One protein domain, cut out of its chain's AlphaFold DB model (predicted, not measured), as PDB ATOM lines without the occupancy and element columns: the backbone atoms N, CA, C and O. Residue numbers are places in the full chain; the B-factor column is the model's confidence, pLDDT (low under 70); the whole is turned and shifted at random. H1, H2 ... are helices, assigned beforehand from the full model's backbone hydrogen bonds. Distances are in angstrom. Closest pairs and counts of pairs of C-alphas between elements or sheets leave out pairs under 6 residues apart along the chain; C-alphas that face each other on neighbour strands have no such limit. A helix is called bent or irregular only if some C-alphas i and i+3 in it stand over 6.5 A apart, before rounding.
ATOM      1  N   VAL A 108     -31.442 -23.314 -43.725       95.62
ATOM      2  CA  VAL A 108     -32.225 -22.441 -42.843       95.62
ATOM      3  C   VAL A 108     -32.376 -21.064 -43.491       95.62
ATOM      4  O   VAL A 108     -31.375 -20.458 -43.899       95.62
ATOM      5  N   LEU A 109     -33.620 -20.599 -43.591       96.00
ATOM      6  CA  LEU A 109     -33.987 -19.279 -44.087       96.00
ATOM      7  C   LEU A 109     -34.127 -18.318 -42.907       96.00
ATOM      8  O   LEU A 109     -35.118 -18.349 -42.184       96.00
ATOM      9  N   THR A 110     -33.113 -17.486 -42.690       93.94
ATOM     10  CA  THR A 110     -33.152 -16.422 -41.681       93.94
ATOM     11  C   THR A 110     -33.465 -15.086 -42.345       93.94
ATOM     12  O   THR A 110     -33.150 -14.889 -43.516       93.94
ATOM     13  N   SER A 111     -34.035 -14.145 -41.590       89.88
ATOM     14  CA  SER A 111     -34.364 -12.794 -42.074       89.88
ATOM     15  C   SER A 111     -33.151 -11.979 -42.540       89.88
ATOM     16  O   SER A 111     -33.303 -10.993 -43.251       89.88
ATOM     17  N   GLU A 112     -31.938 -12.391 -42.167       89.38
ATOM     18  CA  GLU A 112     -30.677 -11.764 -42.584       89.38
ATOM     19  C   GLU A 112     -30.221 -12.200 -43.987       89.38
ATOM     20  O   GLU A 112     -29.278 -11.634 -44.543       89.38
ATOM     21  N   ARG A 113     -30.850 -13.228 -44.565       93.12
ATOM     22  CA  ARG A 113     -30.492 -13.757 -45.883       93.12
ATOM     23  C   ARG A 113     -31.122 -12.946 -47.006       93.12
ATOM     24  O   ARG A 113     -32.300 -12.613 -46.946       93.12
ATOM     25  N   ALA A 114     -30.374 -12.747 -48.090       95.69
ATOM     26  CA  ALA A 114     -30.910 -12.139 -49.308       95.69
ATOM     27  C   ALA A 114     -32.090 -12.948 -49.871       95.69
ATOM     28  O   ALA A 114     -33.095 -12.373 -50.277       95.69
ATOM     29  N   GLU A 115     -32.018 -14.282 -49.799       96.75
ATOM     30  CA  GLU A 115     -33.092 -15.139 -50.302       96.75
ATOM     31  C   GLU A 115     -34.399 -14.956 -49.519       96.75
ATOM     32  O   GLU A 115     -35.466 -15.138 -50.092       96.75
ATOM     33  N   PHE A 116     -34.341 -14.573 -48.236       97.19
ATOM     34  CA  PHE A 116     -35.546 -14.286 -47.453       97.19
ATOM     35  C   PHE A 116     -36.285 -13.074 -48.021       97.19
ATOM     36  O   PHE A 116     -37.493 -13.148 -48.230       97.19
ATOM     37  N   VAL A 117     -35.553 -11.994 -48.307       96.69
ATOM     38  CA  VAL A 117     -36.108 -10.765 -48.893       96.69
ATOM     39  C   VAL A 117     -36.720 -11.066 -50.257       96.69
ATOM     40  O   VAL A 117     -37.888 -10.772 -50.469       96.69
ATOM     41  N   GLU A 118     -35.992 -11.765 -51.133       97.44
ATOM     42  CA  GLU A 118     -36.501 -12.142 -52.460       97.44
ATOM     43  C   GLU A 118     -37.775 -12.998 -52.398       97.44
ATOM     44  O   GLU A 118     -38.687 -12.831 -53.204       97.44
ATOM     45  N   ILE A 119     -37.830 -13.962 -51.474       97.88
ATOM     46  CA  ILE A 119     -38.995 -14.837 -51.320       97.88
ATOM     47  C   ILE A 119     -40.186 -14.050 -50.761       97.88
ATOM     48  O   ILE A 119     -41.309 -14.269 -51.214       97.88
ATOM     49  N   ALA A 120     -39.951 -13.147 -49.807       97.56
ATOM     50  CA  ALA A 120     -40.976 -12.267 -49.251       97.56
ATOM     51  C   ALA A 120     -41.543 -11.315 -50.312       97.56
ATOM     52  O   ALA A 120     -42.763 -11.231 -50.448       97.56
ATOM     53  N   ASP A 121     -40.678 -10.678 -51.108       97.81
ATOM     54  CA  ASP A 121     -41.080  -9.802 -52.212       97.81
ATOM     55  C   ASP A 121     -41.959 -10.571 -53.205       97.81
ATOM     56  O   ASP A 121     -43.099 -10.188 -53.451       97.81
ATOM     57  N   LEU A 122     -41.503 -11.732 -53.685       98.12
ATOM     58  CA  LEU A 122     -42.284 -12.554 -54.616       98.12
ATOM     59  C   LEU A 122     -43.617 -13.024 -54.023       98.12
ATOM     60  O   LEU A 122     -44.626 -13.052 -54.723       98.12
ATOM     61  N   ALA A 123     -43.647 -13.406 -52.746       97.94
ATOM     62  CA  ALA A 123     -44.886 -13.802 -52.081       97.94
ATOM     63  C   ALA A 123     -45.887 -12.638 -51.994       97.94
ATOM     64  O   ALA A 123     -47.084 -12.851 -52.194       97.94
ATOM     65  N   ALA A 124     -45.402 -11.421 -51.737       97.62
ATOM     66  CA  ALA A 124     -46.206 -10.205 -51.716       97.62
ATOM     67  C   ALA A 124     -46.706  -9.816 -53.120       97.62
ATOM     68  O   ALA A 124     -47.878  -9.467 -53.288       97.62
ATOM     69  N   GLU A 125     -45.868  -9.966 -54.149       97.75
ATOM     70  CA  GLU A 125     -46.245  -9.723 -55.547       97.75
ATOM     71  C   GLU A 125     -47.403 -10.628 -55.983       97.75
ATOM     72  O   GLU A 125     -48.343 -10.172 -56.640       97.75
ATOM     73  N   MET A 126     -47.401 -11.897 -55.549       97.69
ATOM     74  CA  MET A 126     -48.480 -12.856 -55.833       97.69
ATOM     75  C   MET A 126     -49.844 -12.434 -55.265       97.69
ATOM     76  O   MET A 126     -50.871 -12.904 -55.755       97.69
ATOM     77  N   VAL A 127     -49.866 -11.537 -54.275       97.12
ATOM     78  CA  VAL A 127     -51.088 -10.955 -53.691       97.12
ATOM     79  C   VAL A 127     -51.266  -9.473 -54.051       97.12
ATOM     80  O   VAL A 127     -52.102  -8.778 -53.475       97.12
ATOM     81  N   GLY A 128     -50.509  -8.983 -55.038       96.06
ATOM     82  CA  GLY A 128     -50.641  -7.635 -55.587       96.06
ATOM     83  C   GLY A 128     -50.024  -6.528 -54.730       96.06
ATOM     84  O   GLY A 128     -50.487  -5.386 -54.809       96.06
ATOM     85  N   ARG A 129     -49.010  -6.832 -53.911       94.50
ATOM     86  CA  ARG A 129     -48.181  -5.830 -53.220       94.50
ATOM     87  C   ARG A 129     -46.759  -5.790 -53.765       94.50
ATOM     88  O   ARG A 129     -46.174  -6.828 -54.028       94.50
ATOM     89  N   TYR A 130     -46.218  -4.578 -53.883       94.12
ATOM     90  CA  TYR A 130     -44.910  -4.315 -54.504       94.12
ATOM     91  C   TYR A 130     -44.038  -3.345 -53.683       94.12
ATOM     92  O   TYR A 130     -42.917  -3.037 -54.072       94.12
ATOM     93  N   ASP A 131     -44.552  -2.826 -52.567       92.69
ATOM     94  CA  ASP A 131     -43.979  -1.734 -51.779       92.69
ATOM     95  C   ASP A 131     -43.731  -2.143 -50.316       92.69
ATOM     96  O   ASP A 131     -44.107  -1.434 -49.380       92.69
ATOM     97  N   LEU A 132     -43.091  -3.300 -50.112       94.69
ATOM     98  CA  LEU A 132     -42.773  -3.794 -48.772       94.69
ATOM     99  C   LEU A 132     -41.841  -2.839 -48.015       94.69
ATOM    100  O   LEU A 132     -40.862  -2.300 -48.538       94.69
ATOM    101  N   ARG A 133     -42.139  -2.654 -46.730       93.94
ATOM    102  CA  ARG A 133     -41.342  -1.875 -45.780       93.94
ATOM    103  C   ARG A 133     -40.588  -2.810 -44.844       93.94
ATOM    104  O   ARG A 133     -40.885  -3.993 -44.729       93.94
ATOM    105  N   PHE A 134     -39.642  -2.249 -44.089       89.94
ATOM    106  CA  PHE A 134     -38.864  -2.998 -43.095       89.94
ATOM    107  C   PHE A 134     -39.738  -3.819 -42.125       89.94
ATOM    108  O   PHE A 134     -39.417  -4.964 -41.821       89.94
ATOM    109  N   GLU A 135     -40.860  -3.254 -41.675       90.81
ATOM    110  CA  GLU A 135     -41.806  -3.932 -40.781       90.81
ATOM    111  C   GLU A 135     -42.447  -5.172 -41.416       90.81
ATOM    112  O   GLU A 135     -42.708  -6.144 -40.714       90.81
ATOM    113  N   ASP A 136     -42.661  -5.173 -42.732       93.94
ATOM    114  CA  ASP A 136     -43.302  -6.288 -43.429       93.94
ATOM    115  C   ASP A 136     -42.369  -7.502 -43.480       93.94
ATOM    116  O   ASP A 136     -42.795  -8.623 -43.208       93.94
ATOM    117  N   TYR A 137     -41.066  -7.286 -43.682       94.12
ATOM    118  CA  TYR A 137     -40.065  -8.352 -43.570       94.12
ATOM    119  C   TYR A 137     -39.982  -8.930 -42.151       94.12
ATOM    120  O   TYR A 137     -39.809 -10.140 -41.987       94.12
ATOM    121  N   LEU A 138     -40.148  -8.095 -41.115       91.31
ATOM    122  CA  LEU A 138     -40.253  -8.586 -39.738       91.31
ATOM    123  C   LEU A 138     -41.511  -9.444 -39.543       91.31
ATOM    124  O   LEU A 138     -41.430 -10.476 -38.880       91.31
ATOM    125  N   ARG A 139     -42.649  -9.058 -40.142       93.62
ATOM    126  CA  ARG A 139     -43.890  -9.850 -40.106       93.62
ATOM    127  C   ARG A 139     -43.716 -11.194 -40.810       93.62
ATOM    128  O   ARG A 139     -44.041 -12.208 -40.204       93.62
ATOM    129  N   PHE A 140     -43.124 -11.241 -42.006       95.00
ATOM    130  CA  PHE A 140     -42.811 -12.513 -42.678       95.00
ATOM    131  C   PHE A 140     -41.964 -13.442 -41.796       95.00
ATOM    132  O   PHE A 140     -42.218 -14.641 -41.731       95.00
ATOM    133  N   GLY A 141     -40.993 -12.890 -41.061       91.94
ATOM    134  CA  GLY A 141     -40.146 -13.666 -40.151       91.94
ATOM    135  C   GLY A 141     -40.865 -14.139 -38.884       91.94
ATOM    136  O   GLY A 141     -40.368 -15.029 -38.199       91.94
ATOM    137  N   GLY A 142     -42.016 -13.542 -38.570       90.94
ATOM    138  CA  GLY A 142     -42.866 -13.870 -37.428       90.94
ATOM    139  C   GLY A 142     -44.044 -14.788 -37.758       90.94
ATOM    140  O   GLY A 142     -44.890 -14.992 -36.888       90.94
ATOM    141  N   ILE A 143     -44.133 -15.319 -38.983       93.12
ATOM    142  CA  ILE A 143     -45.163 -16.301 -39.344       93.12
ATOM    143  C   ILE A 143     -44.866 -17.611 -38.605       93.12
ATOM    144  O   ILE A 143     -43.822 -18.229 -38.806       93.12
ATOM    145  N   GLY A 144     -45.796 -18.037 -37.753       93.00
ATOM    146  CA  GLY A 144     -45.759 -19.322 -37.062       93.00
ATOM    147  C   GLY A 144     -46.660 -20.370 -37.717       93.00
ATOM    148  O   GLY A 144     -47.476 -20.060 -38.584       93.00
ATOM    149  N   LEU A 145     -46.539 -21.614 -37.249       93.44
ATOM    150  CA  LEU A 145     -47.399 -22.743 -37.611       93.44
ATOM    151  C   LEU A 145     -47.824 -23.493 -36.348       93.44
ATOM    152  O   LEU A 145     -46.995 -23.740 -35.468       93.44
ATOM    153  N   ASP A 146     -49.099 -23.869 -36.271       92.88
ATOM    154  CA  ASP A 146     -49.598 -24.791 -35.250       92.88
ATOM    155  C   ASP A 146     -49.547 -26.261 -35.716       92.88
ATOM    156  O   ASP A 146     -49.144 -26.575 -36.839       92.88
ATOM    157  N   ALA A 147     -49.959 -27.188 -34.848       91.25
ATOM    158  CA  ALA A 147     -49.971 -28.621 -35.151       91.25
ATOM    159  C   ALA A 147     -50.974 -29.014 -36.261       91.25
ATOM    160  O   ALA A 147     -50.820 -30.061 -36.895       91.25
ATOM    161  N   SER A 148     -51.986 -28.183 -36.539       92.38
ATOM    162  CA  SER A 148     -52.918 -28.392 -37.656       92.38
ATOM    163  C   SER A 148     -52.330 -27.953 -39.003       92.38
ATOM    164  O   SER A 148     -52.821 -28.360 -40.056       92.38
ATOM    165  N   GLY A 149     -51.242 -27.177 -38.977       91.00
ATOM    166  CA  GLY A 149     -50.658 -26.529 -40.149       91.00
ATOM    167  C   GLY A 149     -51.304 -25.186 -40.472       91.00
ATOM    168  O   GLY A 149     -51.053 -24.639 -41.547       91.00
ATOM    169  N   ALA A 150     -52.130 -24.650 -39.570       93.31
ATOM    170  CA  ALA A 150     -52.637 -23.298 -39.695       93.31
ATOM    171  C   ALA A 150     -51.527 -22.297 -39.361       93.31
ATOM    172  O   ALA A 150     -50.728 -22.497 -38.440       93.31
ATOM    173  N   TYR A 151     -51.489 -21.204 -40.121       93.81
ATOM    174  CA  TYR A 151     -50.603 -20.089 -39.824       93.81
ATOM    175  C   TYR A 151     -51.074 -19.398 -38.545       93.81
ATOM    176  O   TYR A 151     -52.264 -19.123 -38.383       93.81
ATOM    177  N   ILE A 152     -50.131 -19.091 -37.658       91.38
ATOM    178  CA  ILE A 152     -50.383 -18.394 -36.391       91.38
ATOM    179  C   ILE A 152     -49.380 -17.254 -36.171       91.38
ATOM    180  O   ILE A 152     -48.360 -17.158 -36.853       91.38
ATOM    181  N   GLY A 153     -49.652 -16.411 -35.172       87.25
ATOM    182  CA  GLY A 153     -48.782 -15.308 -34.753       87.25
ATOM    183  C   GLY A 153     -49.317 -13.933 -35.149       87.25
ATOM    184  O   GLY A 153     -50.137 -13.798 -36.057       87.25
ATOM    185  N   SER A 154     -48.833 -12.891 -34.470       85.19
ATOM    186  CA  SER A 154     -49.291 -11.504 -34.665       85.19
ATOM    187  C   SER A 154     -48.982 -10.948 -36.058       85.19
ATOM    188  O   SER A 154     -49.554  -9.945 -36.467       85.19
ATOM    189  N   ALA A 155     -48.084 -11.594 -36.809       83.88
ATOM    190  CA  ALA A 155     -47.801 -11.253 -38.198       83.88
ATOM    191  C   ALA A 155     -49.050 -11.319 -39.097       83.88
ATOM    192  O   ALA A 155     -49.132 -10.574 -40.067       83.88
ATOM    193  N   LEU A 156     -50.016 -12.178 -38.757       86.31
ATOM    194  CA  LEU A 156     -51.228 -12.427 -39.541       86.31
ATOM    195  C   LEU A 156     -52.371 -11.452 -39.237       86.31
ATOM    196  O   LEU A 156     -53.413 -11.536 -39.875       86.31
ATOM    197  N   GLU A 157     -52.189 -10.529 -38.287       89.31
ATOM    198  CA  GLU A 157     -53.110  -9.396 -38.098       89.31
ATOM    199  C   GLU A 157     -53.091  -8.443 -39.306       89.31
ATOM    200  O   GLU A 157     -53.997  -7.632 -39.479       89.31
ATOM    201  N   ASP A 158     -52.054  -8.541 -40.143       92.75
ATOM    202  CA  ASP A 158     -51.967  -7.870 -41.430       92.75
ATOM    203  C   ASP A 158     -52.517  -8.784 -42.544       92.75
ATOM    204  O   ASP A 158     -51.934  -9.828 -42.855       92.75
ATOM    205  N   ASP A 159     -53.629  -8.373 -43.165       94.06
ATOM    206  CA  ASP A 159     -54.314  -9.126 -44.227       94.06
ATOM    207  C   ASP A 159     -53.389  -9.485 -45.399       94.06
ATOM    208  O   ASP A 159     -53.530 -10.546 -46.011       94.06
ATOM    209  N   MET A 160     -52.430  -8.614 -45.728       94.81
ATOM    210  CA  MET A 160     -51.488  -8.878 -46.812       94.81
ATOM    211  C   MET A 160     -50.550 -10.020 -46.445       94.81
ATOM    212  O   MET A 160     -50.377 -10.940 -47.246       94.81
ATOM    213  N   ILE A 161     -49.990  -9.996 -45.234       96.12
ATOM    214  CA  ILE A 161     -49.109 -11.063 -44.748       96.12
ATOM    215  C   ILE A 161     -49.881 -12.378 -44.652       96.12
ATOM    216  O   ILE A 161     -49.370 -13.415 -45.074       96.12
ATOM    217  N   ALA A 162     -51.126 -12.343 -44.166       95.00
ATOM    218  CA  ALA A 162     -51.978 -13.525 -44.083       95.00
ATOM    219  C   ALA A 162     -52.232 -14.165 -45.460       95.00
ATOM    220  O   ALA A 162     -52.134 -15.385 -45.603       95.00
ATOM    221  N   LEU A 163     -52.494 -13.352 -46.490       96.56
ATOM    222  CA  LEU A 163     -52.667 -13.828 -47.866       96.56
ATOM    223  C   LEU A 163     -51.348 -14.306 -48.498       96.56
ATOM    224  O   LEU A 163     -51.353 -15.264 -49.272       96.56
ATOM    225  N   ALA A 164     -50.221 -13.662 -48.185       97.44
ATOM    226  CA  ALA A 164     -48.911 -13.983 -48.753       97.44
ATOM    227  C   ALA A 164     -48.226 -15.189 -48.081       97.44
ATOM    228  O   ALA A 164     -47.412 -15.860 -48.719       97.44
ATOM    229  N   ALA A 165     -48.552 -15.508 -46.823       96.62
ATOM    230  CA  ALA A 165     -47.901 -16.561 -46.036       96.62
ATOM    231  C   ALA A 165     -47.839 -17.941 -46.734       96.62
ATOM    232  O   ALA A 165     -46.750 -18.523 -46.794       96.62
ATOM    233  N   PRO A 166     -48.920 -18.463 -47.356       95.75
ATOM    234  CA  PRO A 166     -48.850 -19.727 -48.089       95.75
ATOM    235  C   PRO A 166     -47.899 -19.683 -49.289       95.75
ATOM    236  O   PRO A 166     -47.247 -20.679 -49.614       95.75
ATOM    237  N   HIS A 167     -47.814 -18.534 -49.965       97.31
ATOM    238  CA  HIS A 167     -46.893 -18.340 -51.078       97.31
ATOM    239  C   HIS A 167     -45.450 -18.289 -50.589       97.31
ATOM    240  O   HIS A 167     -44.612 -18.990 -51.156       97.31
ATOM    241  N   PHE A 168     -45.190 -17.551 -49.509       97.00
ATOM    242  CA  PHE A 168     -43.884 -17.450 -48.866       97.00
ATOM    243  C   PHE A 168     -43.331 -18.832 -48.492       97.00
ATOM    244  O   PHE A 168     -42.257 -19.211 -48.967       97.00
ATOM    245  N   MET A 169     -44.103 -19.638 -47.754       94.44
ATOM    246  CA  MET A 169     -43.669 -20.975 -47.325       94.44
ATOM    247  C   MET A 169     -43.408 -21.917 -48.504       94.44
ATOM    248  O   MET A 169     -42.397 -22.620 -48.551       94.44
ATOM    249  N   ARG A 170     -44.294 -21.913 -49.508       93.75
ATOM    250  CA  ARG A 170     -44.142 -22.761 -50.698       93.75
ATOM    251  C   ARG A 170     -42.941 -22.351 -51.552       93.75
ATOM    252  O   ARG A 170     -42.241 -23.221 -52.066       93.75
ATOM    253  N   LEU A 171     -42.711 -21.048 -51.730       95.38
ATOM    254  CA  LEU A 171     -41.560 -20.522 -52.468       95.38
ATOM    255  C   LEU A 171     -40.248 -20.847 -51.745       95.38
ATOM    256  O   LEU A 171     -39.292 -21.262 -52.403       95.38
ATOM    257  N   ALA A 172     -40.216 -20.723 -50.415       94.69
ATOM    258  CA  ALA A 172     -39.075 -21.134 -49.603       94.69
ATOM    259  C   ALA A 172     -38.765 -22.624 -49.793       94.69
ATOM    260  O   ALA A 172     -37.665 -22.968 -50.241       94.69
ATOM    261  N   ALA A 173     -39.749 -23.501 -49.573       93.19
ATOM    262  CA  ALA A 173     -39.579 -24.942 -49.748       93.19
ATOM    263  C   ALA A 173     -39.127 -25.304 -51.176       93.19
ATOM    264  O   ALA A 173     -38.155 -26.041 -51.356       93.19
ATOM    265  N   GLY A 174     -39.752 -24.710 -52.201       91.69
ATOM    266  CA  GLY A 174     -39.401 -24.925 -53.610       91.69
ATOM    267  C   GLY A 174     -37.975 -24.498 -53.981       91.69
ATOM    268  O   GLY A 174     -37.406 -25.021 -54.938       91.69
ATOM    269  N   ARG A 175     -37.368 -23.588 -53.209       92.44
ATOM    270  CA  ARG A 175     -35.967 -23.155 -53.351       92.44
ATOM    271  C   ARG A 175     -34.999 -23.911 -52.423       92.44
ATOM    272  O   ARG A 175     -33.818 -23.572 -52.367       92.44
ATOM    273  N   GLY A 176     -35.465 -24.939 -51.706       92.00
ATOM    274  CA  GLY A 176     -34.653 -25.722 -50.764       92.00
ATOM    275  C   GLY A 176     -34.403 -25.021 -49.423       92.00
ATOM    276  O   GLY A 176     -33.435 -25.331 -48.719       92.00
TER     277      GLY A 176
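This is residues 108 to 176 of the 375 residues of the protein "DNA helicase" of Rhizobium leguminosarum (UniProt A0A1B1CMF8). The long, kinked helix H4 and the helix H1 cross at a steep angle and pack on each other, and the shorter helix H2 packs on H4 with a direction that crosses both. The very short helix H3 sits at the corner where H4 begins and also packs on H2, while the stretch between H2 and H3, residues 142 to 153, makes a long loop that folds back at Ala 147, at one end of the domain. The printed part has 69 residues, with four named helices in the order H1, H2, H3, H4 and no named strand; the class is all helix, with 40 residues in the named helices. The whole is compact, with a radius of gyration of the C-alphas of 11.0 A, and its outline is rounded, with spans of 29 by 26 by 20 A.

The longest helix is H4, residues 159 to 174, and it has a kink of 34 degrees near residue 166. It is irregular: C-alphas 163 and 166 are 7.0 A apart, against about 5 A in a regular helix, and its line is a rough one. H4 touches H1, residues 114 to 125, with 14 pairs of C-alphas within 8 A. The closest C-alphas of the two are those of Ala 123 and Phe 168, 5.0 A apart. H1 and H4 run opposite ways at a steep tilt of 51 degrees. H4 also touches H2, residues 134 to 141, but with its residues 161 to 168 alone; the closest C-alphas are those of Phe 140 and Ile 161, 6.8 A apart. H2 and H4 run the same way at a steep tilt of 58 degrees. H1 and H2 only just touch, with 3 pairs of C-alphas within 8 A, H1 taking part with residues 117 to 120 alone. Their closest C-alphas are those of Ala 120 and Phe 140, 6.8 A apart, and their lines are about perpendicular, at 84 degrees. The helix packing is mostly crossed, the lines of touching helices standing at wide angles to each other: of the three pairs H1 and H2, H1 and H4, and H2 and H4, 0 are at a shallow tilt. H3, residues 154 to 157, touches H2, with the C-alphas of Arg 139 and Ala 155 closest at 4.6 A. H3 and H4 touch only at the corner by their link, and only just, with 3 pairs of C-alphas within 8 A; the closest are those of Leu 156 and Ala 162, 4.7 A apart. H1 and H3 are apart. In H1 and H2 each O i to N i+4 pair is within hydrogen-bond range, in H4 10 of 12 are, and H3 is too short for such a pair.

H4 measures 23.7 A from its first to its last C-alpha, from C-alpha 159 at (-54.314, -9.126, -44.227) to C-alpha 174 at (-39.401, -24.925, -53.610). H1, with 12 residues, begins at C-alpha 114, (-30.910, -12.139, -49.308), and is 16.7 A long. H2 has 8 residues and is 11.1 A long, and H3, with 4 residues, is 5.6 A long.

The two C-alphas farthest apart are those of Asp 131 and Ala 147, 32.2 A. The C-alphas of the first and last printed residues, Val 108 and Gly 176, are 8.9 A apart. The link from H2 to H3 is long, with 12 residues, and within it residues 144 to 145 pair with residues 151 to 152, antiparallel. The link from H1 to H2 is short, with 8 residues, and that from H3 to H4 is tight, with 1 residue. The printed part has no cut. The mean pLDDT of the printed part is 93.9, and no printed residue is under 70; the mean for H3 is 86.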